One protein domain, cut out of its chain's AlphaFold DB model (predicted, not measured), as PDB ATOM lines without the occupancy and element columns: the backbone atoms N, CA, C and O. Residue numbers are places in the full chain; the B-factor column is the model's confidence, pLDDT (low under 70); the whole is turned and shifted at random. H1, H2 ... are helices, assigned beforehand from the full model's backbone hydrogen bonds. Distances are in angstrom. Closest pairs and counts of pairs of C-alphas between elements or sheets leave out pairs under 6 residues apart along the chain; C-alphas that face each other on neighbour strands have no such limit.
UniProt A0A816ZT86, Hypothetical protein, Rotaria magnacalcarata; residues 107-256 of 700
ATOM      1  N   LYS A 107     -42.063 -63.062 -39.291       38.22
ATOM      2  CA  LYS A 107     -43.309 -62.502 -38.729       38.22
ATOM      3  C   LYS A 107     -43.246 -62.212 -37.231       38.22
ATOM      4  O   LYS A 107     -44.138 -61.542 -36.714       38.22
ATOM      5  N   THR A 108     -42.223 -62.685 -36.526       37.22
ATOM      6  CA  THR A 108     -41.986 -62.329 -35.121       37.22
ATOM      7  C   THR A 108     -41.319 -60.959 -35.050       37.22
ATOM      8  O   THR A 108     -40.107 -60.851 -34.916       37.22
ATOM      9  N   VAL A 109     -42.131 -59.908 -35.174       42.66
ATOM     10  CA  VAL A 109     -41.725 -58.540 -34.838       42.66
ATOM     11  C   VAL A 109     -41.476 -58.500 -33.330       42.66
ATOM     12  O   VAL A 109     -42.352 -58.855 -32.540       42.66
ATOM     13  N   THR A 110     -40.267 -58.132 -32.925       46.44
ATOM     14  CA  THR A 110     -39.908 -57.989 -31.507       46.44
ATOM     15  C   THR A 110     -40.542 -56.721 -30.926       46.44
ATOM     16  O   THR A 110     -40.788 -55.758 -31.651       46.44
ATOM     17  N   TYR A 111     -40.816 -56.694 -29.617       40.16
ATOM     18  CA  TYR A 111     -41.386 -55.512 -28.947       40.16
ATOM     19  C   TYR A 111     -40.544 -54.242 -29.172       40.16
ATOM     20  O   TYR A 111     -41.103 -53.165 -29.357       40.16
ATOM     21  N   GLU A 112     -39.220 -54.381 -29.272       48.06
ATOM     22  CA  GLU A 112     -38.302 -53.275 -29.575       48.06
ATOM     23  C   GLU A 112     -38.534 -52.682 -30.976       48.06
ATOM     24  O   GLU A 112     -38.556 -51.464 -31.134       48.06
ATOM     25  N   GLN A 113     -38.809 -53.512 -31.990       51.31
ATOM     26  CA  GLN A 113     -39.104 -53.042 -33.351       51.31
ATOM     27  C   GLN A 113     -40.445 -52.292 -33.440       51.31
ATOM     28  O   GLN A 113     -40.586 -51.363 -34.241       51.31
ATOM     29  N   ILE A 114     -41.425 -52.660 -32.606       49.41
ATOM     30  CA  ILE A 114     -42.719 -51.965 -32.509       49.41
ATOM     31  C   ILE A 114     -42.532 -50.574 -31.888       49.41
ATOM     32  O   ILE A 114     -43.069 -49.594 -32.412       49.41
ATOM     33  N   ASP A 115     -41.731 -50.465 -30.827       63.62
ATOM     34  CA  ASP A 115     -41.457 -49.192 -30.156       63.62
ATOM     35  C   ASP A 115     -40.681 -48.218 -31.056       63.62
ATOM     36  O   ASP A 115     -41.021 -47.032 -31.117       63.62
ATOM     37  N   THR A 116     -39.709 -48.708 -31.834       64.94
ATOM     38  CA  THR A 116     -38.994 -47.896 -32.834       64.94
ATOM     39  C   THR A 116     -39.924 -47.408 -33.947       64.94
ATOM     40  O   THR A 116     -39.869 -46.240 -34.333       64.94
ATOM     41  N   HIS A 117     -40.834 -48.253 -34.445       64.69
ATOM     42  CA  HIS A 117     -41.791 -47.847 -35.477       64.69
ATOM     43  C   HIS A 117     -42.771 -46.770 -34.975       64.69
ATOM     44  O   HIS A 117     -43.036 -45.786 -35.672       64.69
ATOM     45  N   ILE A 118     -43.277 -46.912 -33.744       71.19
ATOM     46  CA  ILE A 118     -44.143 -45.909 -33.105       71.19
ATOM     47  C   ILE A 118     -43.383 -44.595 -32.884       71.19
ATOM     48  O   ILE A 118     -43.946 -43.520 -33.106       71.19
ATOM     49  N   LEU A 119     -42.120 -44.668 -32.454       74.25
ATOM     50  CA  LEU A 119     -41.274 -43.493 -32.263       74.25
ATOM     51  C   LEU A 119     -41.076 -42.735 -33.580       74.25
ATOM     52  O   LEU A 119     -41.283 -41.525 -33.618       74.25
ATOM     53  N   ASN A 120     -40.780 -43.436 -34.672       66.00
ATOM     54  CA  ASN A 120     -40.444 -42.794 -35.941       66.00
ATOM     55  C   ASN A 120     -41.664 -42.158 -36.623       66.00
ATOM     56  O   ASN A 120     -41.559 -41.056 -37.157       66.00
ATOM     57  N   LYS A 121     -42.856 -42.760 -36.501       75.19
ATOM     58  CA  LYS A 121     -44.115 -42.106 -36.909       75.19
ATOM     59  C   LYS A 121     -44.375 -40.809 -36.143       75.19
ATOM     60  O   LYS A 121     -44.855 -39.837 -36.726       75.19
ATOM     61  N   LYS A 122     -44.045 -40.773 -34.848       79.88
ATOM     62  CA  LYS A 122     -44.172 -39.556 -34.035       79.88
ATOM     63  C   LYS A 122     -43.138 -38.501 -34.426       79.88
ATOM     64  O   LYS A 122     -43.522 -37.347 -34.555       79.88
ATOM     65  N   VAL A 123     -41.887 -38.889 -34.688       78.19
ATOM     66  CA  VAL A 123     -40.836 -37.982 -35.191       78.19
ATOM     67  C   VAL A 123     -41.260 -37.333 -36.509       78.19
ATOM     68  O   VAL A 123     -41.182 -36.117 -36.643       78.19
ATOM     69  N   LEU A 124     -41.780 -38.112 -37.463       76.69
ATOM     70  CA  LEU A 124     -42.223 -37.572 -38.751       76.69
ATOM     71  C   LEU A 124     -43.440 -36.641 -38.604       76.69
ATOM     72  O   LEU A 124     -43.508 -35.590 -39.238       76.69
ATOM     73  N   SER A 125     -44.393 -36.991 -37.733       80.81
ATOM     74  CA  SER A 125     -45.531 -36.120 -37.408       80.81
ATOM     75  C   SER A 125     -45.085 -34.809 -36.755       80.81
ATOM     76  O   SER A 125     -45.651 -33.760 -37.047       80.81
ATOM     77  N   GLU A 126     -44.088 -34.868 -35.872       84.88
ATOM     78  CA  GLU A 126     -43.487 -33.698 -35.238       84.88
ATOM     79  C   GLU A 126     -42.747 -32.834 -36.277       84.88
ATOM     80  O   GLU A 126     -42.945 -31.621 -36.298       84.88
ATOM     81  N   TYR A 127     -41.998 -33.438 -37.211       83.38
ATOM     82  CA  TYR A 127     -41.298 -32.717 -38.285       83.38
ATOM     83  C   TYR A 127     -42.285 -31.926 -39.146       83.38
ATOM     84  O   TYR A 127     -42.119 -30.733 -39.394       83.38
ATOM     85  N   ASN A 128     -43.369 -32.589 -39.549       82.38
ATOM     86  CA  ASN A 128     -44.402 -31.995 -40.389       82.38
ATOM     87  C   ASN A 128     -45.204 -30.898 -39.676       82.38
ATOM     88  O   ASN A 128     -45.858 -30.106 -40.349       82.38
ATOM     89  N   SER A 129     -45.142 -30.827 -38.342       84.38
ATOM     90  CA  SER A 129     -45.772 -29.764 -37.551       84.38
ATOM     91  C   SER A 129     -44.928 -28.488 -37.426       84.38
ATOM     92  O   SER A 129     -45.411 -27.492 -36.889       84.38
ATOM     93  N   ILE A 130     -43.689 -28.483 -37.940       87.19
ATOM     94  CA  ILE A 130     -42.889 -27.260 -38.087       87.19
ATOM     95  C   ILE A 130     -43.582 -26.368 -39.128       87.19
ATOM     96  O   ILE A 130     -43.697 -26.734 -40.298       87.19
ATOM     97  N   ASN A 131     -44.074 -25.204 -38.702       81.38
ATOM     98  CA  ASN A 131     -44.947 -24.357 -39.524       81.38
ATOM     99  C   ASN A 131     -44.203 -23.566 -40.612       81.38
ATOM    100  O   ASN A 131     -44.836 -23.101 -41.559       81.38
ATOM    101  N   SER A 132     -42.885 -23.388 -40.486       90.00
ATOM    102  CA  SER A 132     -42.073 -22.646 -41.451       90.00
ATOM    103  C   SER A 132     -41.201 -23.582 -42.288       90.00
ATOM    104  O   SER A 132     -40.418 -24.366 -41.752       90.00
ATOM    105  N   GLU A 133     -41.277 -23.453 -43.612       83.62
ATOM    106  CA  GLU A 133     -40.368 -24.143 -44.541       83.62
ATOM    107  C   GLU A 133     -38.899 -23.740 -44.320       83.62
ATOM    108  O   GLU A 133     -37.996 -24.552 -44.499       83.62
ATOM    109  N   GLU A 134     -38.643 -22.516 -43.844       87.69
ATOM    110  CA  GLU A 134     -37.297 -22.074 -43.463       87.69
ATOM    111  C   GLU A 134     -36.785 -22.837 -42.234       87.69
ATOM    112  O   GLU A 134     -35.633 -23.263 -42.193       87.69
ATOM    113  N   GLU A 135     -37.646 -23.081 -41.245       84.81
ATOM    114  CA  GLU A 135     -37.282 -23.859 -40.059       84.81
ATOM    115  C   GLU A 135     -37.093 -25.339 -40.388       84.81
ATOM    116  O   GLU A 135     -36.154 -25.947 -39.879       84.81
ATOM    117  N   LYS A 136     -37.919 -25.905 -41.278       84.19
ATOM    118  CA  LYS A 136     -37.722 -27.262 -41.807       84.19
ATOM    119  C   LYS A 136     -36.402 -27.392 -42.558       84.19
ATOM    120  O   LYS A 136     -35.699 -28.380 -42.359       84.19
ATOM    121  N   SER A 137     -36.063 -26.398 -43.378       82.12
ATOM    122  CA  SER A 137     -34.811 -26.336 -44.135       82.12
ATOM    123  C   SER A 137     -33.596 -26.207 -43.210       82.12
ATOM    124  O   SER A 137     -32.636 -26.963 -43.340       82.12
ATOM    125  N   ASN A 138     -33.666 -25.334 -42.201       85.19
ATOM    126  CA  ASN A 138     -32.618 -25.206 -41.188       85.19
ATOM    127  C   ASN A 138     -32.466 -26.501 -40.383       85.19
ATOM    128  O   ASN A 138     -31.355 -26.989 -40.204       85.19
ATOM    129  N   PHE A 139     -33.573 -27.114 -39.957       84.19
ATOM    130  CA  PHE A 139     -33.553 -28.397 -39.256       84.19
ATOM    131  C   PHE A 139     -32.923 -29.506 -40.102       84.19
ATOM    132  O   PHE A 139     -32.108 -30.285 -39.607       84.19
ATOM    133  N   TYR A 140     -33.263 -29.544 -41.390       78.69
ATOM    134  CA  TYR A 140     -32.678 -30.462 -42.354       78.69
ATOM    135  C   TYR A 140     -31.171 -30.229 -42.523       78.69
ATOM    136  O   TYR A 140     -30.403 -31.184 -42.457       78.69
ATOM    137  N   GLY A 141     -30.727 -28.976 -42.661       76.88
ATOM    138  CA  GLY A 141     -29.309 -28.622 -42.766       76.88
ATOM    139  C   GLY A 141     -28.492 -29.019 -41.532       76.88
ATOM    140  O   GLY A 141     -27.381 -29.539 -41.661       76.88
ATOM    141  N   GLU A 142     -29.051 -28.856 -40.331       85.12
ATOM    142  CA  GLU A 142     -28.407 -29.296 -39.085       85.12
ATOM    143  C   GLU A 142     -28.352 -30.835 -38.973       85.12
ATOM    144  O   GLU A 142     -27.351 -31.385 -38.512       85.12
ATOM    145  N   CYS A 143     -29.378 -31.552 -39.457       79.19
ATOM    146  CA  CYS A 143     -29.356 -33.020 -39.554       79.19
ATOM    147  C   CYS A 143     -28.339 -33.525 -40.582       79.19
ATOM    148  O   CYS A 143     -27.579 -34.445 -40.288       79.19
ATOM    149  N   TYR A 144     -28.287 -32.898 -41.758       73.19
ATOM    150  CA  TYR A 144     -27.365 -33.256 -42.835       73.19
ATOM    151  C   TYR A 144     -25.900 -33.041 -42.438       73.19
ATOM    152  O   TYR A 144     -25.043 -33.878 -42.710       73.19
ATOM    153  N   SER A 145     -25.604 -31.932 -41.756       74.31
ATOM    154  CA  SER A 145     -24.247 -31.599 -41.299       74.31
ATOM    155  C   SER A 145     -23.786 -32.392 -40.071       74.31
ATOM    156  O   SER A 145     -22.635 -32.257 -39.654       74.31
ATOM    157  N   GLY A 146     -24.657 -33.206 -39.464       78.25
ATOM    158  CA  GLY A 146     -24.338 -33.917 -38.228       78.25
ATOM    159  C   GLY A 146     -24.253 -33.007 -36.993       78.25
ATOM    160  O   GLY A 146     -23.742 -33.432 -35.953       78.25
ATOM    161  N   ASN A 147     -24.721 -31.757 -37.072       80.75
ATOM    162  CA  ASN A 147     -24.567 -30.774 -36.003       80.75
ATOM    163  C   ASN A 147     -25.614 -30.967 -34.896       80.75
ATOM    164  O   ASN A 147     -26.671 -30.332 -34.838       80.75
ATOM    165  N   LEU A 148     -25.271 -31.844 -33.954       77.38
ATOM    166  CA  LEU A 148     -26.108 -32.196 -32.813       77.38
ATOM    167  C   LEU A 148     -26.523 -30.986 -31.953       77.38
ATOM    168  O   LEU A 148     -27.644 -30.949 -31.444       77.38
ATOM    169  N   GLU A 149     -25.643 -29.996 -31.769       80.38
ATOM    170  CA  GLU A 149     -25.969 -28.802 -30.977       80.38
ATOM    171  C   GLU A 149     -26.907 -27.852 -31.732       80.38
ATOM    172  O   GLU A 149     -27.809 -27.272 -31.118       80.38
ATOM    173  N   GLY A 150     -26.780 -27.770 -33.060       83.38
ATOM    174  CA  GLY A 150     -27.740 -27.092 -33.933       83.38
ATOM    175  C   GLY A 150     -29.139 -27.701 -33.822       83.38
ATOM    176  O   GLY A 150     -30.106 -26.994 -33.527       83.38
ATOM    177  N   ILE A 151     -29.239 -29.032 -33.908       79.94
ATOM    178  CA  ILE A 151     -30.501 -29.772 -33.735       79.94
ATOM    179  C   ILE A 151     -31.103 -29.527 -32.347       79.94
ATOM    180  O   ILE A 151     -32.276 -29.168 -32.225       79.94
ATOM    181  N   LYS A 152     -30.311 -29.664 -31.275       80.38
ATOM    182  CA  LYS A 152     -30.780 -29.410 -29.900       80.38
ATOM    183  C   LYS A 152     -31.271 -27.974 -29.718       80.38
ATOM    184  O   LYS A 152     -32.251 -27.757 -29.006       80.38
ATOM    185  N   SER A 153     -30.603 -27.001 -30.336       85.25
ATOM    186  CA  SER A 153     -31.000 -25.591 -30.305       85.25
ATOM    187  C   SER A 153     -32.350 -25.372 -30.993       85.25
ATOM    188  O   SER A 153     -33.244 -24.758 -30.408       85.25
ATOM    189  N   LEU A 154     -32.547 -25.948 -32.184       80.94
ATOM    190  CA  LEU A 154     -33.811 -25.869 -32.925       80.94
ATOM    191  C   LEU A 154     -34.968 -26.566 -32.194       80.94
ATOM    192  O   LEU A 154     -36.086 -26.051 -32.172       80.94
ATOM    193  N   ILE A 155     -34.701 -27.688 -31.525       81.06
ATOM    194  CA  ILE A 155     -35.701 -28.404 -30.718       81.06
ATOM    195  C   ILE A 155     -36.089 -27.606 -29.475       81.06
ATOM    196  O   ILE A 155     -37.275 -27.486 -29.166       81.06
ATOM    197  N   LYS A 156     -35.115 -27.007 -28.777       82.56
ATOM    198  CA  LYS A 156     -35.380 -26.149 -27.610       82.56
ATOM    199  C   LYS A 156     -36.226 -24.930 -27.970       82.56
ATOM    200  O   LYS A 156     -37.076 -24.541 -27.172       82.56
ATOM    201  N   LYS A 157     -36.014 -24.345 -29.153       84.38
ATOM    202  CA  LYS A 157     -36.799 -23.199 -29.640       84.38
ATOM    203  C   LYS A 157     -38.267 -23.549 -29.885       84.38
ATOM    204  O   LYS A 157     -39.126 -22.721 -29.611       84.38
ATOM    205  N   ASN A 158     -38.550 -24.771 -30.330       75.25
ATOM    206  CA  ASN A 158     -39.895 -25.181 -30.735       75.25
ATOM    207  C   ASN A 158     -40.729 -25.868 -29.635       75.25
ATOM    208  O   ASN A 158     -41.891 -26.179 -29.872       75.25
ATOM    209  N   GLN A 159     -40.162 -26.092 -28.440       63.88
ATOM    210  CA  GLN A 159     -40.790 -26.587 -27.192       63.88
ATOM    211  C   GLN A 159     -41.680 -27.857 -27.254       63.88
ATOM    212  O   GLN A 159     -42.103 -28.322 -26.201       63.88
ATOM    213  N   ASN A 160     -41.913 -28.476 -28.417       62.50
ATOM    214  CA  ASN A 160     -42.960 -29.491 -28.606       62.50
ATOM    215  C   ASN A 160     -42.512 -30.746 -29.374       62.50
ATOM    216  O   ASN A 160     -43.335 -31.396 -30.012       62.50
ATOM    217  N   PHE A 161     -41.236 -31.134 -29.284       76.25
ATOM    218  CA  PHE A 161     -40.713 -32.293 -30.025       76.25
ATOM    219  C   PHE A 161     -40.182 -33.444 -29.145       76.25
ATOM    220  O   PHE A 161     -38.993 -33.785 -29.191       76.25
ATOM    221  N   PRO A 162     -41.025 -34.042 -28.279       72.50
ATOM    222  CA  PRO A 162     -40.614 -35.124 -27.388       72.50
ATOM    223  C   PRO A 162     -40.203 -36.410 -28.124       72.50
ATOM    224  O   PRO A 162     -39.398 -37.170 -27.576       72.50
ATOM    225  N   ALA A 163     -40.710 -36.680 -29.332       69.12
ATOM    226  CA  ALA A 163     -40.271 -37.824 -30.128       69.12
ATOM    227  C   ALA A 163     -38.888 -37.581 -30.744       69.12
ATOM    228  O   ALA A 163     -38.046 -38.477 -30.684       69.12
ATOM    229  N   PHE A 164     -38.595 -36.365 -31.219       72.06
ATOM    230  CA  PHE A 164     -37.237 -36.011 -31.652       72.06
ATOM    231  C   PHE A 164     -36.210 -36.143 -30.532       72.06
ATOM    232  O   PHE A 164     -35.150 -36.721 -30.744       72.06
ATOM    233  N   ILE A 165     -36.526 -35.671 -29.321       70.69
ATOM    234  CA  ILE A 165     -35.624 -35.784 -28.161       70.69
ATOM    235  C   ILE A 165     -35.285 -37.250 -27.863       70.69
ATOM    236  O   ILE A 165     -34.156 -37.556 -27.490       70.69
ATOM    237  N   LYS A 166     -36.241 -38.161 -28.061       64.62
ATOM    238  CA  LYS A 166     -36.016 -39.604 -27.912       64.62
ATOM    239  C   LYS A 166     -35.248 -40.224 -29.086       64.62
ATOM    240  O   LYS A 166     -34.517 -41.184 -28.866       64.62
ATOM    241  N   ALA A 167     -35.386 -39.684 -30.297       61.91
ATOM    242  CA  ALA A 167     -34.698 -40.154 -31.504       61.91
ATOM    243  C   ALA A 167     -33.270 -39.585 -31.685       61.91
ATOM    244  O   ALA A 167     -32.479 -40.152 -32.432       61.91
ATOM    245  N   ILE A 168     -32.907 -38.516 -30.961       64.19
ATOM    246  CA  ILE A 168     -31.614 -37.795 -31.029       64.19
ATOM    247  C   ILE A 168     -30.367 -38.646 -30.744       64.19
ATOM    248  O   ILE A 168     -29.253 -38.200 -31.017       64.19
ATOM    249  N   ASN A 169     -30.507 -39.872 -30.239       55.88
ATOM    250  CA  ASN A 169     -29.354 -40.723 -29.934       55.88
ATOM    251  C   ASN A 169     -28.483 -41.045 -31.168       55.88
ATOM    252  O   ASN A 169     -27.337 -41.455 -30.998       55.88
ATOM    253  N   SER A 170     -28.977 -40.802 -32.389       67.44
ATOM    254  CA  SER A 170     -28.161 -40.707 -33.601       67.44
ATOM    255  C   SER A 170     -28.727 -39.645 -34.552       67.44
ATOM    256  O   SER A 170     -29.842 -39.775 -35.060       67.44
ATOM    257  N   VAL A 171     -27.943 -38.593 -34.818       62.41
ATOM    258  CA  VAL A 171     -28.271 -37.541 -35.804       62.41
ATOM    259  C   VAL A 171     -28.512 -38.138 -37.193       62.41
ATOM    260  O   VAL A 171     -29.368 -37.670 -37.938       62.41
ATOM    261  N   GLU A 172     -27.814 -39.227 -37.510       65.38
ATOM    262  CA  GLU A 172     -27.953 -39.934 -38.778       65.38
ATOM    263  C   GLU A 172     -29.329 -40.597 -38.879       65.38
ATOM    264  O   GLU A 172     -30.013 -40.425 -39.880       65.38
ATOM    265  N   THR A 173     -29.803 -41.264 -37.820       65.38
ATOM    266  CA  THR A 173     -31.147 -41.875 -37.798       65.38
ATOM    267  C   THR A 173     -32.245 -40.832 -38.018       65.38
ATOM    268  O   THR A 173     -33.192 -41.073 -38.765       65.38
ATOM    269  N   LEU A 174     -32.096 -39.648 -37.419       69.62
ATOM    270  CA  LEU A 174     -33.005 -38.523 -37.635       69.62
ATOM    271  C   LEU A 174     -32.990 -38.025 -39.077       69.62
ATOM    272  O   LEU A 174     -34.056 -37.837 -39.657       69.62
ATOM    273  N   PHE A 175     -31.803 -37.861 -39.662       73.31
ATOM    274  CA  PHE A 175     -31.654 -37.453 -41.054       73.31
ATOM    275  C   PHE A 175     -32.409 -38.396 -42.004       73.31
ATOM    276  O   PHE A 175     -33.197 -37.940 -42.832       73.31
ATOM    277  N   TYR A 176     -32.265 -39.710 -41.822       66.44
ATOM    278  CA  TYR A 176     -32.945 -40.697 -42.663       66.44
ATOM    279  C   TYR A 176     -34.462 -40.750 -42.466       66.44
ATOM    280  O   TYR A 176     -35.197 -40.925 -43.438       66.44
ATOM    281  N   ILE A 177     -34.948 -40.591 -41.229       69.38
ATOM    282  CA  ILE A 177     -36.393 -40.553 -40.940       69.38
ATOM    283  C   ILE A 177     -37.050 -39.344 -41.615       69.38
ATOM    284  O   ILE A 177     -38.178 -39.448 -42.090       69.38
ATOM    285  N   ILE A 178     -36.358 -38.206 -41.640       69.12
ATOM    286  CA  ILE A 178     -36.885 -36.945 -42.172       69.12
ATOM    287  C   ILE A 178     -36.820 -36.914 -43.695       69.12
ATOM    288  O   ILE A 178     -37.749 -36.421 -44.329       69.12
ATOM    289  N   ASN A 179     -35.730 -37.415 -44.278       70.12
ATOM    290  CA  ASN A 179     -35.476 -37.243 -45.700       70.12
ATOM    291  C   ASN A 179     -36.344 -38.170 -46.566       70.12
ATOM    292  O   ASN A 179     -36.758 -37.749 -47.638       70.12
ATOM    293  N   GLY A 180     -36.703 -39.375 -46.088       63.12
ATOM    294  CA  GLY A 180     -37.796 -40.205 -46.631       63.12
ATOM    295  C   GLY A 180     -37.810 -40.428 -48.154       63.12
ATOM    296  O   GLY A 180     -38.847 -40.805 -48.695       63.12
ATOM    297  N   ASN A 181     -36.698 -40.169 -48.840       69.12
ATOM    298  CA  ASN A 181     -36.556 -40.147 -50.291       69.12
ATOM    299  C   ASN A 181     -35.647 -41.296 -50.758       69.12
ATOM    300  O   ASN A 181     -35.073 -42.018 -49.935       69.12
ATOM    301  N   ASP A 182     -35.520 -41.477 -52.072       64.62
ATOM    302  CA  ASP A 182     -34.704 -42.545 -52.664       64.62
ATOM    303  C   ASP A 182     -33.224 -42.461 -52.228       64.62
ATOM    304  O   ASP A 182     -32.643 -43.476 -51.833       64.62
ATOM    305  N   ASP A 183     -32.664 -41.247 -52.132       73.88
ATOM    306  CA  ASP A 183     -31.276 -41.001 -51.691       73.88
ATOM    307  C   ASP A 183     -30.991 -41.547 -50.281       73.88
ATOM    308  O   ASP A 183     -29.878 -41.966 -49.960       73.88
ATOM    309  N   SER A 184     -32.008 -41.568 -49.416       77.12
ATOM    310  CA  SER A 184     -31.890 -42.058 -48.040       77.12
ATOM    311  C   SER A 184     -31.636 -43.564 -47.988       77.12
ATOM    312  O   SER A 184     -30.949 -44.043 -47.086       77.12
ATOM    313  N   LYS A 185     -32.161 -44.321 -48.960       75.12
ATOM    314  CA  LYS A 185     -31.931 -45.768 -49.068       75.12
ATOM    315  C   LYS A 185     -30.601 -46.079 -49.713       75.12
ATOM    316  O   LYS A 185     -29.905 -46.964 -49.223       75.12
ATOM    317  N   GLU A 186     -30.240 -45.348 -50.765       80.81
ATOM    318  CA  GLU A 186     -28.928 -45.492 -51.391       80.81
ATOM    319  C   GLU A 186     -27.826 -45.242 -50.373       80.81
ATOM    320  O   GLU A 186     -26.956 -46.089 -50.192       80.81
ATOM    321  N   LEU A 187     -27.923 -44.152 -49.614       77.94
ATOM    322  CA  LEU A 187     -26.946 -43.837 -48.585       77.94
ATOM    323  C   LEU A 187     -26.926 -44.889 -47.458       77.94
ATOM    324  O   LEU A 187     -25.851 -45.248 -46.982       77.94
ATOM    325  N   ALA A 188     -28.078 -45.443 -47.063       82.38
ATOM    326  CA  ALA A 188     -28.143 -46.526 -46.078       82.38
ATOM    327  C   ALA A 188     -27.459 -47.818 -46.573       82.38
ATOM    328  O   ALA A 188     -26.686 -48.434 -45.834       82.38
ATOM    329  N   VAL A 189     -27.659 -48.190 -47.844       84.12
ATOM    330  CA  VAL A 189     -26.975 -49.323 -48.493       84.12
ATOM    331  C   VAL A 189     -25.477 -49.037 -48.655       84.12
ATOM    332  O   VAL A 189     -24.631 -49.872 -48.321       84.12
ATOM    333  N   GLN A 190     -25.102 -47.828 -49.077       81.88
ATOM    334  CA  GLN A 190     -23.710 -47.380 -49.177       81.88
ATOM    335  C   GLN A 190     -23.002 -47.318 -47.817       81.88
ATOM    336  O   GLN A 190     -21.783 -47.493 -47.765       81.88
ATOM    337  N   LYS A 191     -23.731 -47.168 -46.709       80.94
ATOM    338  CA  LYS A 191     -23.184 -47.237 -45.345       80.94
ATOM    339  C   LYS A 191     -23.200 -48.628 -44.706       80.94
ATOM    340  O   LYS A 191     -22.645 -48.760 -43.624       80.94
ATOM    341  N   ASP A 192     -23.737 -49.648 -45.381       86.81
ATOM    342  CA  ASP A 192     -23.809 -51.024 -44.846       86.81
ATOM    343  C   ASP A 192     -24.744 -51.159 -43.624       86.81
ATOM    344  O   ASP A 192     -24.570 -52.028 -42.772       86.81
ATOM    345  N   ASP A 193     -25.749 -50.281 -43.500       85.81
ATOM    346  CA  ASP A 193     -26.662 -50.272 -42.351       85.81
ATOM    347  C   ASP A 193     -27.954 -51.044 -42.657       85.81
ATOM    348  O   ASP A 193     -28.986 -50.482 -43.036       85.81
ATOM    349  N   ILE A 194     -27.896 -52.370 -42.495       85.12
ATOM    350  CA  ILE A 194     -29.027 -53.283 -42.740       85.12
ATOM    351  C   ILE A 194     -30.256 -52.894 -41.909       85.12
ATOM    352  O   ILE A 194     -31.384 -52.977 -42.397       85.12
ATOM    353  N   SER A 195     -30.060 -52.454 -40.662       81.44
ATOM    354  CA  SER A 195     -31.171 -52.113 -39.761       81.44
ATOM    355  C   SER A 195     -31.929 -50.889 -40.264       81.44
ATOM    356  O   SER A 195     -33.162 -50.858 -40.255       81.44
ATOM    357  N   LEU A 196     -31.191 -49.899 -40.762       81.69
ATOM    358  CA  LEU A 196     -31.760 -48.712 -41.371       81.69
ATOM    359  C   LEU A 196     -32.460 -49.020 -42.700       81.69
ATOM    360  O   LEU A 196     -33.559 -48.524 -42.936       81.69
ATOM    361  N   VAL A 197     -31.878 -49.870 -43.546       83.31
ATOM    362  CA  VAL A 197     -32.510 -50.283 -44.809       83.31
ATOM    363  C   VAL A 197     -33.818 -51.038 -44.547       83.31
ATOM    364  O   VAL A 197     -34.843 -50.703 -45.142       83.31
ATOM    365  N   GLN A 198     -33.835 -51.973 -43.587       83.44
ATOM    366  CA  GLN A 198     -35.065 -52.639 -43.132       83.44
ATOM    367  C   GLN A 198     -36.106 -51.631 -42.648       83.44
ATOM    368  O   GLN A 198     -37.289 -51.741 -42.973       83.44
ATOM    369  N   PHE A 199     -35.676 -50.638 -41.870       80.50
ATOM    370  CA  PHE A 199     -36.556 -49.585 -41.392       80.50
ATOM    371  C   PHE A 199     -37.166 -48.783 -42.553       80.50
ATOM    372  O   PHE A 199     -38.385 -48.612 -42.594       80.50
ATOM    373  N   LEU A 200     -36.353 -48.329 -43.510       81.88
ATOM    374  CA  LEU A 200     -36.813 -47.544 -44.658       81.88
ATOM    375  C   LEU A 200     -37.786 -48.340 -45.543       81.88
ATOM    376  O   LEU A 200     -38.795 -47.790 -45.983       81.88
ATOM    377  N   MET A 201     -37.544 -49.640 -45.751       81.00
ATOM    378  CA  MET A 201     -38.471 -50.527 -46.472       81.00
ATOM    379  C   MET A 201     -39.805 -50.701 -45.738       81.00
ATOM    380  O   MET A 201     -40.869 -50.601 -46.346       81.00
ATOM    381  N   ASN A 202     -39.766 -50.920 -44.420       82.25
ATOM    382  CA  ASN A 202     -40.961 -51.162 -43.604       82.25
ATOM    383  C   ASN A 202     -41.881 -49.937 -43.473       82.25
ATOM    384  O   ASN A 202     -43.024 -50.079 -43.044       82.25
ATOM    385  N   ASN A 203     -41.398 -48.739 -43.810       76.12
ATOM    386  CA  ASN A 203     -42.190 -47.507 -43.773       76.12
ATOM    387  C   ASN A 203     -42.701 -47.076 -45.152       76.12
ATOM    388  O   ASN A 203     -43.067 -45.917 -45.317       76.12
ATOM    389  N   GLU A 204     -42.740 -47.995 -46.122       78.50
ATOM    390  CA  GLU A 204     -43.285 -47.757 -47.468       78.50
ATOM    391  C   GLU A 204     -42.684 -46.532 -48.171       78.50
ATOM    392  O   GLU A 204     -43.306 -45.946 -49.062       78.50
ATOM    393  N   VAL A 205     -41.452 -46.150 -47.815       73.06
ATOM    394  CA  VAL A 205     -40.677 -45.252 -48.666       73.06
ATOM    395  C   VAL A 205     -40.652 -45.955 -50.019       73.06
ATOM    396  O   VAL A 205     -40.279 -47.129 -50.087       73.06
ATOM    397  N   LYS A 206     -41.137 -45.323 -51.086       64.62
ATOM    398  CA  LYS A 206     -41.091 -45.950 -52.413       64.62
ATOM    399  C   LYS A 206     -39.631 -46.036 -52.846       64.62
ATOM    400  O   LYS A 206     -38.812 -45.257 -52.373       64.62
ATOM    401  N   ILE A 207     -39.273 -47.077 -53.584       58.75
ATOM    402  CA  ILE A 207     -38.036 -47.059 -54.363       58.75
ATOM    403  C   ILE A 207     -38.497 -46.715 -55.769       58.75
ATOM    404  O   ILE A 207     -39.441 -47.335 -56.272       58.75
ATOM    405  N   ASN A 208     -37.930 -45.681 -56.375       60.81
ATOM    406  CA  ASN A 208     -38.160 -45.467 -57.793       60.81
ATOM    407  C   ASN A 208     -37.548 -46.632 -58.574       60.81
ATOM    408  O   ASN A 208     -36.385 -46.983 -58.390       60.81
ATOM    409  N   SER A 209     -38.322 -47.189 -59.505       54.84
ATOM    410  CA  SER A 209     -37.975 -48.397 -60.265       54.84
ATOM    411  C   SER A 209     -36.695 -48.293 -61.103       54.84
ATOM    412  O   SER A 209     -36.281 -49.280 -61.701       54.84
ATOM    413  N   HIS A 210     -36.100 -47.101 -61.219       55.19
ATOM    414  CA  HIS A 210     -34.852 -46.902 -61.950       55.19
ATOM    415  C   HIS A 210     -33.602 -47.142 -61.084       55.19
ATOM    416  O   HIS A 210     -32.574 -47.530 -61.636       55.19
ATOM    417  N   ASP A 211     -33.714 -46.993 -59.758       68.62
ATOM    418  CA  ASP A 211     -32.599 -47.086 -58.794       68.62
ATOM    419  C   ASP A 211     -32.575 -48.429 -58.039       68.62
ATOM    420  O   ASP A 211     -31.600 -48.787 -57.377       68.62
ATOM    421  N   ASP A 212     -33.637 -49.213 -58.204       76.12
ATOM    422  CA  ASP A 212     -33.838 -50.564 -57.680       76.12
ATOM    423  C   ASP A 212     -32.634 -51.493 -57.942       76.12
ATOM    424  O   ASP A 212     -32.081 -52.114 -57.027       76.12
ATOM    425  N   GLY A 213     -32.152 -51.520 -59.185       82.81
ATOM    426  CA  GLY A 213     -30.993 -52.324 -59.568       82.81
ATOM    427  C   GLY A 213     -29.669 -51.842 -58.959       82.81
ATOM    428  O   GLY A 213     -28.802 -52.650 -58.618       82.81
ATOM    429  N   ILE A 214     -29.528 -50.530 -58.758       82.31
ATOM    430  CA  ILE A 214     -28.308 -49.904 -58.235       82.31
ATOM    431  C   ILE A 214     -28.093 -50.291 -56.765       82.31
ATOM    432  O   ILE A 214     -26.972 -50.605 -56.362       82.31
ATOM    433  N   LEU A 215     -29.161 -50.355 -55.965       87.62
ATOM    434  CA  LEU A 215     -29.070 -50.778 -54.563       87.62
ATOM    435  C   LEU A 215     -28.595 -52.231 -54.431       87.62
ATOM    436  O   LEU A 215     -27.728 -52.536 -53.607       87.62
ATOM    437  N   LEU A 216     -29.125 -53.130 -55.266       88.56
ATOM    438  CA  LEU A 216     -28.684 -54.526 -55.309       88.56
ATOM    439  C   LEU A 216     -27.237 -54.654 -55.777       88.56
ATOM    440  O   LEU A 216     -26.493 -55.467 -55.226       88.56
ATOM    441  N   TYR A 217     -26.834 -53.841 -56.752       84.62
ATOM    442  CA  TYR A 217     -25.455 -53.772 -57.211       84.62
ATOM    443  C   TYR A 217     -24.507 -53.332 -56.090       84.62
ATOM    444  O   TYR A 217     -23.504 -54.000 -55.858       84.62
ATOM    445  N   TYR A 218     -24.832 -52.281 -55.327       85.75
ATOM    446  CA  TYR A 218     -23.995 -51.846 -54.204       85.75
ATOM    447  C   TYR A 218     -23.878 -52.908 -53.108       85.75
ATOM    448  O   TYR A 218     -22.778 -53.152 -52.606       85.75
ATOM    449  N   ALA A 219     -24.981 -53.575 -52.757       87.81
ATOM    450  CA  ALA A 219     -24.950 -54.681 -51.800       87.81
ATOM    451  C   ALA A 219     -24.076 -55.845 -52.311       87.81
ATOM    452  O   ALA A 219     -23.265 -56.402 -51.565       87.81
ATOM    453  N   ALA A 220     -24.176 -56.168 -53.605       86.12
ATOM    454  CA  ALA A 220     -23.367 -57.196 -54.254       86.12
ATOM    455  C   ALA A 220     -21.876 -56.842 -54.311       86.12
ATOM    456  O   ALA A 220     -21.039 -57.658 -53.924       86.12
ATOM    457  N   GLN A 221     -21.542 -55.617 -54.719       86.00
ATOM    458  CA  GLN A 221     -20.174 -55.109 -54.807       86.00
ATOM    459  C   GLN A 221     -19.458 -55.169 -53.450       86.00
ATOM    460  O   GLN A 221     -18.268 -55.477 -53.371       86.00
ATOM    461  N   LYS A 222     -20.193 -54.918 -52.364       82.75
ATOM    462  CA  LYS A 222     -19.680 -54.993 -50.992       82.75
ATOM    463  C   LYS A 222     -19.568 -56.406 -50.431       82.75
ATOM    464  O   LYS A 222     -18.996 -56.578 -49.358       82.75
ATOM    465  N   ASN A 223     -20.063 -57.421 -51.142       87.00
ATOM    466  CA  ASN A 223     -20.255 -58.773 -50.618       87.00
ATOM    467  C   ASN A 223     -21.155 -58.825 -49.363       87.00
ATOM    468  O   ASN A 223     -21.004 -59.736 -48.544       87.00
ATOM    469  N   ASP A 224     -22.095 -57.884 -49.214       88.31
ATOM    470  CA  ASP A 224     -23.102 -57.920 -48.149       88.31
ATOM    471  C   ASP A 224     -24.329 -58.711 -48.627       88.31
ATOM    472  O   ASP A 224     -25.298 -58.187 -49.185       88.31
ATOM    473  N   TYR A 225     -24.253 -60.030 -48.441       86.62
ATOM    474  CA  TYR A 225     -25.307 -60.959 -48.843       86.62
ATOM    475  C   TYR A 225     -26.612 -60.732 -48.076       86.62
ATOM    476  O   TYR A 225     -27.682 -60.952 -48.642       86.62
ATOM    477  N   ASP A 226     -26.544 -60.296 -46.818       89.94
ATOM    478  CA  ASP A 226     -27.734 -60.089 -45.995       89.94
ATOM    479  C   ASP A 226     -28.502 -58.855 -46.484       89.94
ATOM    480  O   ASP A 226     -29.717 -58.933 -46.689       89.94
ATOM    481  N   MET A 227     -27.795 -57.759 -46.791       93.00
ATOM    482  CA  MET A 227     -28.375 -56.587 -47.452       93.00
ATOM    483  C   MET A 227     -28.932 -56.928 -48.838       93.00
ATOM    484  O   MET A 227     -30.043 -56.523 -49.185       93.00
ATOM    485  N   PHE A 228     -28.195 -57.713 -49.627       92.62
ATOM    486  CA  PHE A 228     -28.622 -58.117 -50.964       92.62
ATOM    487  C   PHE A 228     -29.931 -58.913 -50.941       92.62
ATOM    488  O   PHE A 228     -30.864 -58.616 -51.689       92.62
ATOM    489  N   PHE A 229     -30.022 -59.931 -50.080       91.25
ATOM    490  CA  PHE A 229     -31.235 -60.737 -49.976       91.25
ATOM    491  C   PHE A 229     -32.391 -59.949 -49.376       91.25
ATOM    492  O   PHE A 229     -33.519 -60.135 -49.820       91.25
ATOM    493  N   LEU A 230     -32.123 -59.032 -48.445       91.06
ATOM    494  CA  LEU A 230     -33.140 -58.125 -47.929       91.06
ATOM    495  C   LEU A 230     -33.746 -57.255 -49.044       91.06
ATOM    496  O   LEU A 230     -34.966 -57.198 -49.183       91.06
ATOM    497  N   LEU A 231     -32.897 -56.615 -49.853       89.81
ATOM    498  CA  LEU A 231     -33.305 -55.787 -50.990       89.81
ATOM    499  C   LEU A 231     -34.098 -56.611 -52.014       89.81
ATOM    500  O   LEU A 231     -35.194 -56.223 -52.415       89.81
ATOM    501  N   LYS A 232     -33.620 -57.808 -52.355       90.06
ATOM    502  CA  LYS A 232     -34.300 -58.711 -53.290       90.06
ATOM    503  C   LYS A 232     -35.661 -59.186 -52.773       90.06
ATOM    504  O   LYS A 232     -36.643 -59.178 -53.511       90.06
ATOM    505  N   ASP A 233     -35.733 -59.592 -51.509       88.75
ATOM    506  CA  ASP A 233     -36.971 -60.082 -50.894       88.75
ATOM    507  C   ASP A 233     -38.004 -58.959 -50.700       88.75
ATOM    508  O   ASP A 233     -39.198 -59.246 -50.579       88.75
ATOM    509  N   SER A 234     -37.573 -57.691 -50.731       83.88
ATOM    510  CA  SER A 234     -38.460 -56.521 -50.707       83.88
ATOM    511  C   SER A 234     -39.179 -56.254 -52.038       83.88
ATOM    512  O   SER A 234     -40.053 -55.392 -52.099       83.88
ATOM    513  N   GLY A 235     -38.884 -57.044 -53.080       86.38
ATOM    514  CA  GLY A 235     -39.575 -56.996 -54.371       86.38
ATOM    515  C   GLY A 235     -38.878 -56.156 -55.437       86.38
ATOM    516  O   GLY A 235     -39.501 -55.860 -56.451       86.38
ATOM    517  N   ILE A 236     -37.608 -55.807 -55.221       85.56
ATOM    518  CA  ILE A 236     -36.752 -55.183 -56.231       85.56
ATOM    519  C   ILE A 236     -36.567 -56.168 -57.390       85.56
ATOM    520  O   ILE A 236     -36.022 -57.263 -57.200       85.56
ATOM    521  N   ASP A 237     -37.059 -55.796 -58.573       79.31
ATOM    522  CA  ASP A 237     -36.948 -56.626 -59.770       79.31
ATOM    523  C   ASP A 237     -35.520 -56.561 -60.322       79.31
ATOM    524  O   ASP A 237     -34.904 -55.498 -60.388       79.31
ATOM    525  N   ILE A 238     -34.980 -57.718 -60.694       78.12
ATOM    526  CA  ILE A 238     -33.633 -57.831 -61.254       78.12
ATOM    527  C   ILE A 238     -33.811 -58.260 -62.695       78.12
ATOM    528  O   ILE A 238     -34.196 -59.406 -62.952       78.12
ATOM    529  N   ASP A 239     -33.509 -57.369 -63.635       82.25
ATOM    530  CA  ASP A 239     -33.451 -57.785 -65.026       82.25
ATOM    531  C   ASP A 239     -32.330 -58.823 -65.243       82.25
ATOM    532  O   ASP A 239     -31.423 -59.026 -64.427       82.25
ATOM    533  N   SER A 240     -32.426 -59.563 -66.347       67.12
ATOM    534  CA  SER A 240     -31.498 -60.657 -66.639       67.12
ATOM    535  C   SER A 240     -30.048 -60.208 -66.838       67.12
ATOM    536  O   SER A 240     -29.155 -61.044 -66.697       67.12
ATOM    537  N   GLU A 241     -29.819 -58.937 -67.177       73.06
ATOM    538  CA  GLU A 241     -28.505 -58.362 -67.478       73.06
ATOM    539  C   GLU A 241     -27.782 -58.010 -66.171       73.06
ATOM    540  O   GLU A 241     -26.726 -58.570 -65.877       73.06
ATOM    541  N   LEU A 242     -28.438 -57.253 -65.290       73.50
ATOM    542  CA  LEU A 242     -27.940 -56.934 -63.955       73.50
ATOM    543  C   LEU A 242     -27.749 -58.191 -63.089       73.50
ATOM    544  O   LEU A 242     -26.800 -58.292 -62.308       73.50
ATOM    545  N   LEU A 243     -28.618 -59.199 -63.240       72.75
ATOM    546  CA  LEU A 243     -28.460 -60.484 -62.554       72.75
ATOM    547  C   LEU A 243     -27.168 -61.203 -62.964       72.75
ATOM    548  O   LEU A 243     -26.604 -61.951 -62.159       72.75
ATOM    549  N   GLN A 244     -26.724 -61.032 -64.209       69.75
ATOM    550  CA  GLN A 244     -25.481 -61.617 -64.690       69.75
ATOM    551  C   GLN A 244     -24.277 -60.882 -64.092       69.75
ATOM    552  O   GLN A 244     -23.404 -61.543 -63.533       69.75
ATOM    553  N   ASP A 245     -24.293 -59.550 -64.075       69.94
ATOM    554  CA  ASP A 245     -23.236 -58.727 -63.471       69.94
ATOM    555  C   ASP A 245     -23.069 -59.003 -61.975       69.94
ATOM    556  O   ASP A 245     -21.956 -59.215 -61.485       69.94
ATOM    557  N   ILE A 246     -24.190 -59.109 -61.256       69.31
ATOM    558  CA  ILE A 246     -24.229 -59.464 -59.834       69.31
ATOM    559  C   ILE A 246     -23.672 -60.875 -59.608       69.31
ATOM    560  O   ILE A 246     -22.939 -61.109 -58.650       69.31
ATOM    561  N   LYS A 247     -23.958 -61.842 -60.493       69.56
ATOM    562  CA  LYS A 247     -23.376 -63.195 -60.393       69.56
ATOM    563  C   LYS A 247     -21.862 -63.194 -60.588       69.56
ATOM    564  O   LYS A 247     -21.197 -63.998 -59.932       69.56
ATOM    565  N   VAL A 248     -21.340 -62.332 -61.464       67.44
ATOM    566  CA  VAL A 248     -19.894 -62.166 -61.668       67.44
ATOM    567  C   VAL A 248     -19.246 -61.537 -60.433       67.44
ATOM    568  O   VAL A 248     -18.215 -62.026 -59.976       67.44
ATOM    569  N   SER A 249     -19.877 -60.529 -59.825       61.53
ATOM    570  CA  SER A 249     -19.352 -59.875 -58.614       61.53
ATOM    571  C   SER A 249     -19.485 -60.730 -57.342       61.53
ATOM    572  O   SER A 249     -18.662 -60.604 -56.438       61.53
ATOM    573  N   MET A 250     -20.468 -61.639 -57.268       64.12
ATOM    574  CA  MET A 250     -20.791 -62.417 -56.060       64.12
ATOM    575  C   MET A 250     -20.165 -63.825 -55.955       64.12
ATOM    576  O   MET A 250     -20.525 -64.560 -55.030       64.12
ATOM    577  N   LYS A 251     -19.259 -64.281 -56.841       63.09
ATOM    578  CA  LYS A 251     -18.726 -65.664 -56.752       63.09
ATOM    579  C   LYS A 251     -17.216 -65.828 -56.593       63.09
ATOM    580  O   LYS A 251     -16.396 -65.257 -57.294       63.09
ATOM    581  N   LYS A 252     -16.918 -66.750 -55.664       52.62
ATOM    582  CA  LYS A 252     -15.620 -67.190 -55.134       52.62
ATOM    583  C   LYS A 252     -14.986 -68.370 -55.888       52.62
ATOM    584  O   LYS A 252     -13.913 -68.796 -55.493       52.62
ATOM    585  N   ASP A 253     -15.635 -68.876 -56.936       49.16
ATOM    586  CA  ASP A 253     -15.181 -70.014 -57.750       49.16
ATOM    587  C   ASP A 253     -15.631 -69.805 -59.207       49.16
ATOM    588  O   ASP A 253     -16.517 -70.497 -59.708       49.16
ATOM    589  N   ILE A 254     -15.083 -68.782 -59.864       48.62
ATOM    590  CA  ILE A 254     -15.151 -68.648 -61.322       48.62
ATOM    591  C   ILE A 254     -13.901 -69.345 -61.856       48.62
ATOM    592  O   ILE A 254     -12.796 -69.094 -61.363       48.62
ATOM    593  N   SER A 255     -14.056 -70.264 -62.809       57.88
ATOM    594  CA  SER A 255     -12.881 -70.850 -63.457       57.88
ATOM    595  C   SER A 255     -12.092 -69.746 -64.171       57.88
ATOM    596  O   SER A 255     -12.666 -68.761 -64.631       57.88
ATOM    597  N   LEU A 256     -10.768 -69.882 -64.275       45.78
ATOM    598  CA  LEU A 256      -9.930 -68.861 -64.918       45.78
ATOM    599  C   LEU A 256     -10.435 -68.505 -66.332       45.78
ATOM    600  O   LEU A 256     -10.392 -67.349 -66.731       45.78
TER     601      LEU A 256
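What this domain is: This is residues 107 to 256 of the 700 residues of the protein "Hypothetical protein" of Rotaria magnacalcarata (UniProt A0A816ZT86). An elongated stack of short helices runs away from a looser cluster that holds the longest helix, H1: the hairpins H6 with H7 and H8 with H9 lie side by side, and H10 follows beside H8 at the far end. In the cluster, H1 crosses H4 and H5, the hairpin of H2 and H3 packs on H5 through H2, and residues 107 to 112 stick out. The printed part has 150 residues with ten named helices, H1 to H10 in order, and no named strand; its class is all helix. It is only just loose, close to compact, with a radius of gyration of the C-alphas of 18.0 A and spans of 63 by 34 by 24 A.

Where its parts are: Find C-alpha 111 at (-41.386, -55.512, -28.947); from there H1 runs 26.3 A through residues 111 to 128. H2 follows at residues 133 to 144, 16.0 A long, and H3 at 148 to 158, 15.6 A. Read on to H4 at 162 to 167, H5 at 171 to 179, H6 at 182 to 190 and H7 at 194 to 202. H8 is residues 212 to 221, 14.7 A, H9 is 225 to 233, and H10 is 240 to 249, ending at C-alpha 249 (-19.352, -59.875, -58.614).

How they stand to each other: Start at H1, which touches H4 with residues 119 to 126 alone; their closest C-alphas, Val 123 and Ala 163, are 5.1 A apart, at a steep tilt of 58 degrees. H1 touches H5 at Leu 124 and Ile 178, closest C-alphas 6.4 A apart, with residues 120 to 127 alone. H2 touches H5 with residues 140 to 144 alone, the closest C-alphas being Cys 143 and Phe 175, 5.2 A. H2 and H3 form a helical hairpin, closest at Glu 142 and Gly 150, C-alphas 5.6 A apart. H5 and H6 are close but not clearly touching, with Tyr 176 and Ser 184 closest, C-alphas 5.6 A apart. H6 and H7 form a hairpin, closest C-alphas Ala 188 and Val 197, 5.9 A. H6 touches H8 at Glu 186 and Leu 215, closest C-alphas 6.2 A apart, the same way at a shallow tilt of 11 degrees. H8 and H9 form a hairpin, closest C-alphas Ala 219 and Phe 228, 5.1 A. H10 touches H8 at Ala 220 and Ile 246, closest C-alphas 6.1 A apart. Every O i to N i+4 pair is within hydrogen-bond range in H1 to H7, H9 and H10; in H8, 5 of 6 are.

The domain as a whole: The C-alphas farthest apart, Gln 159 and Leu 256, are 64.5 A apart. The printed part has no cut and no long link. Mean pLDDT of the printed part is 74.5, with residues under 70 among them 107 to 117, 206 to 211 and 244 to 256.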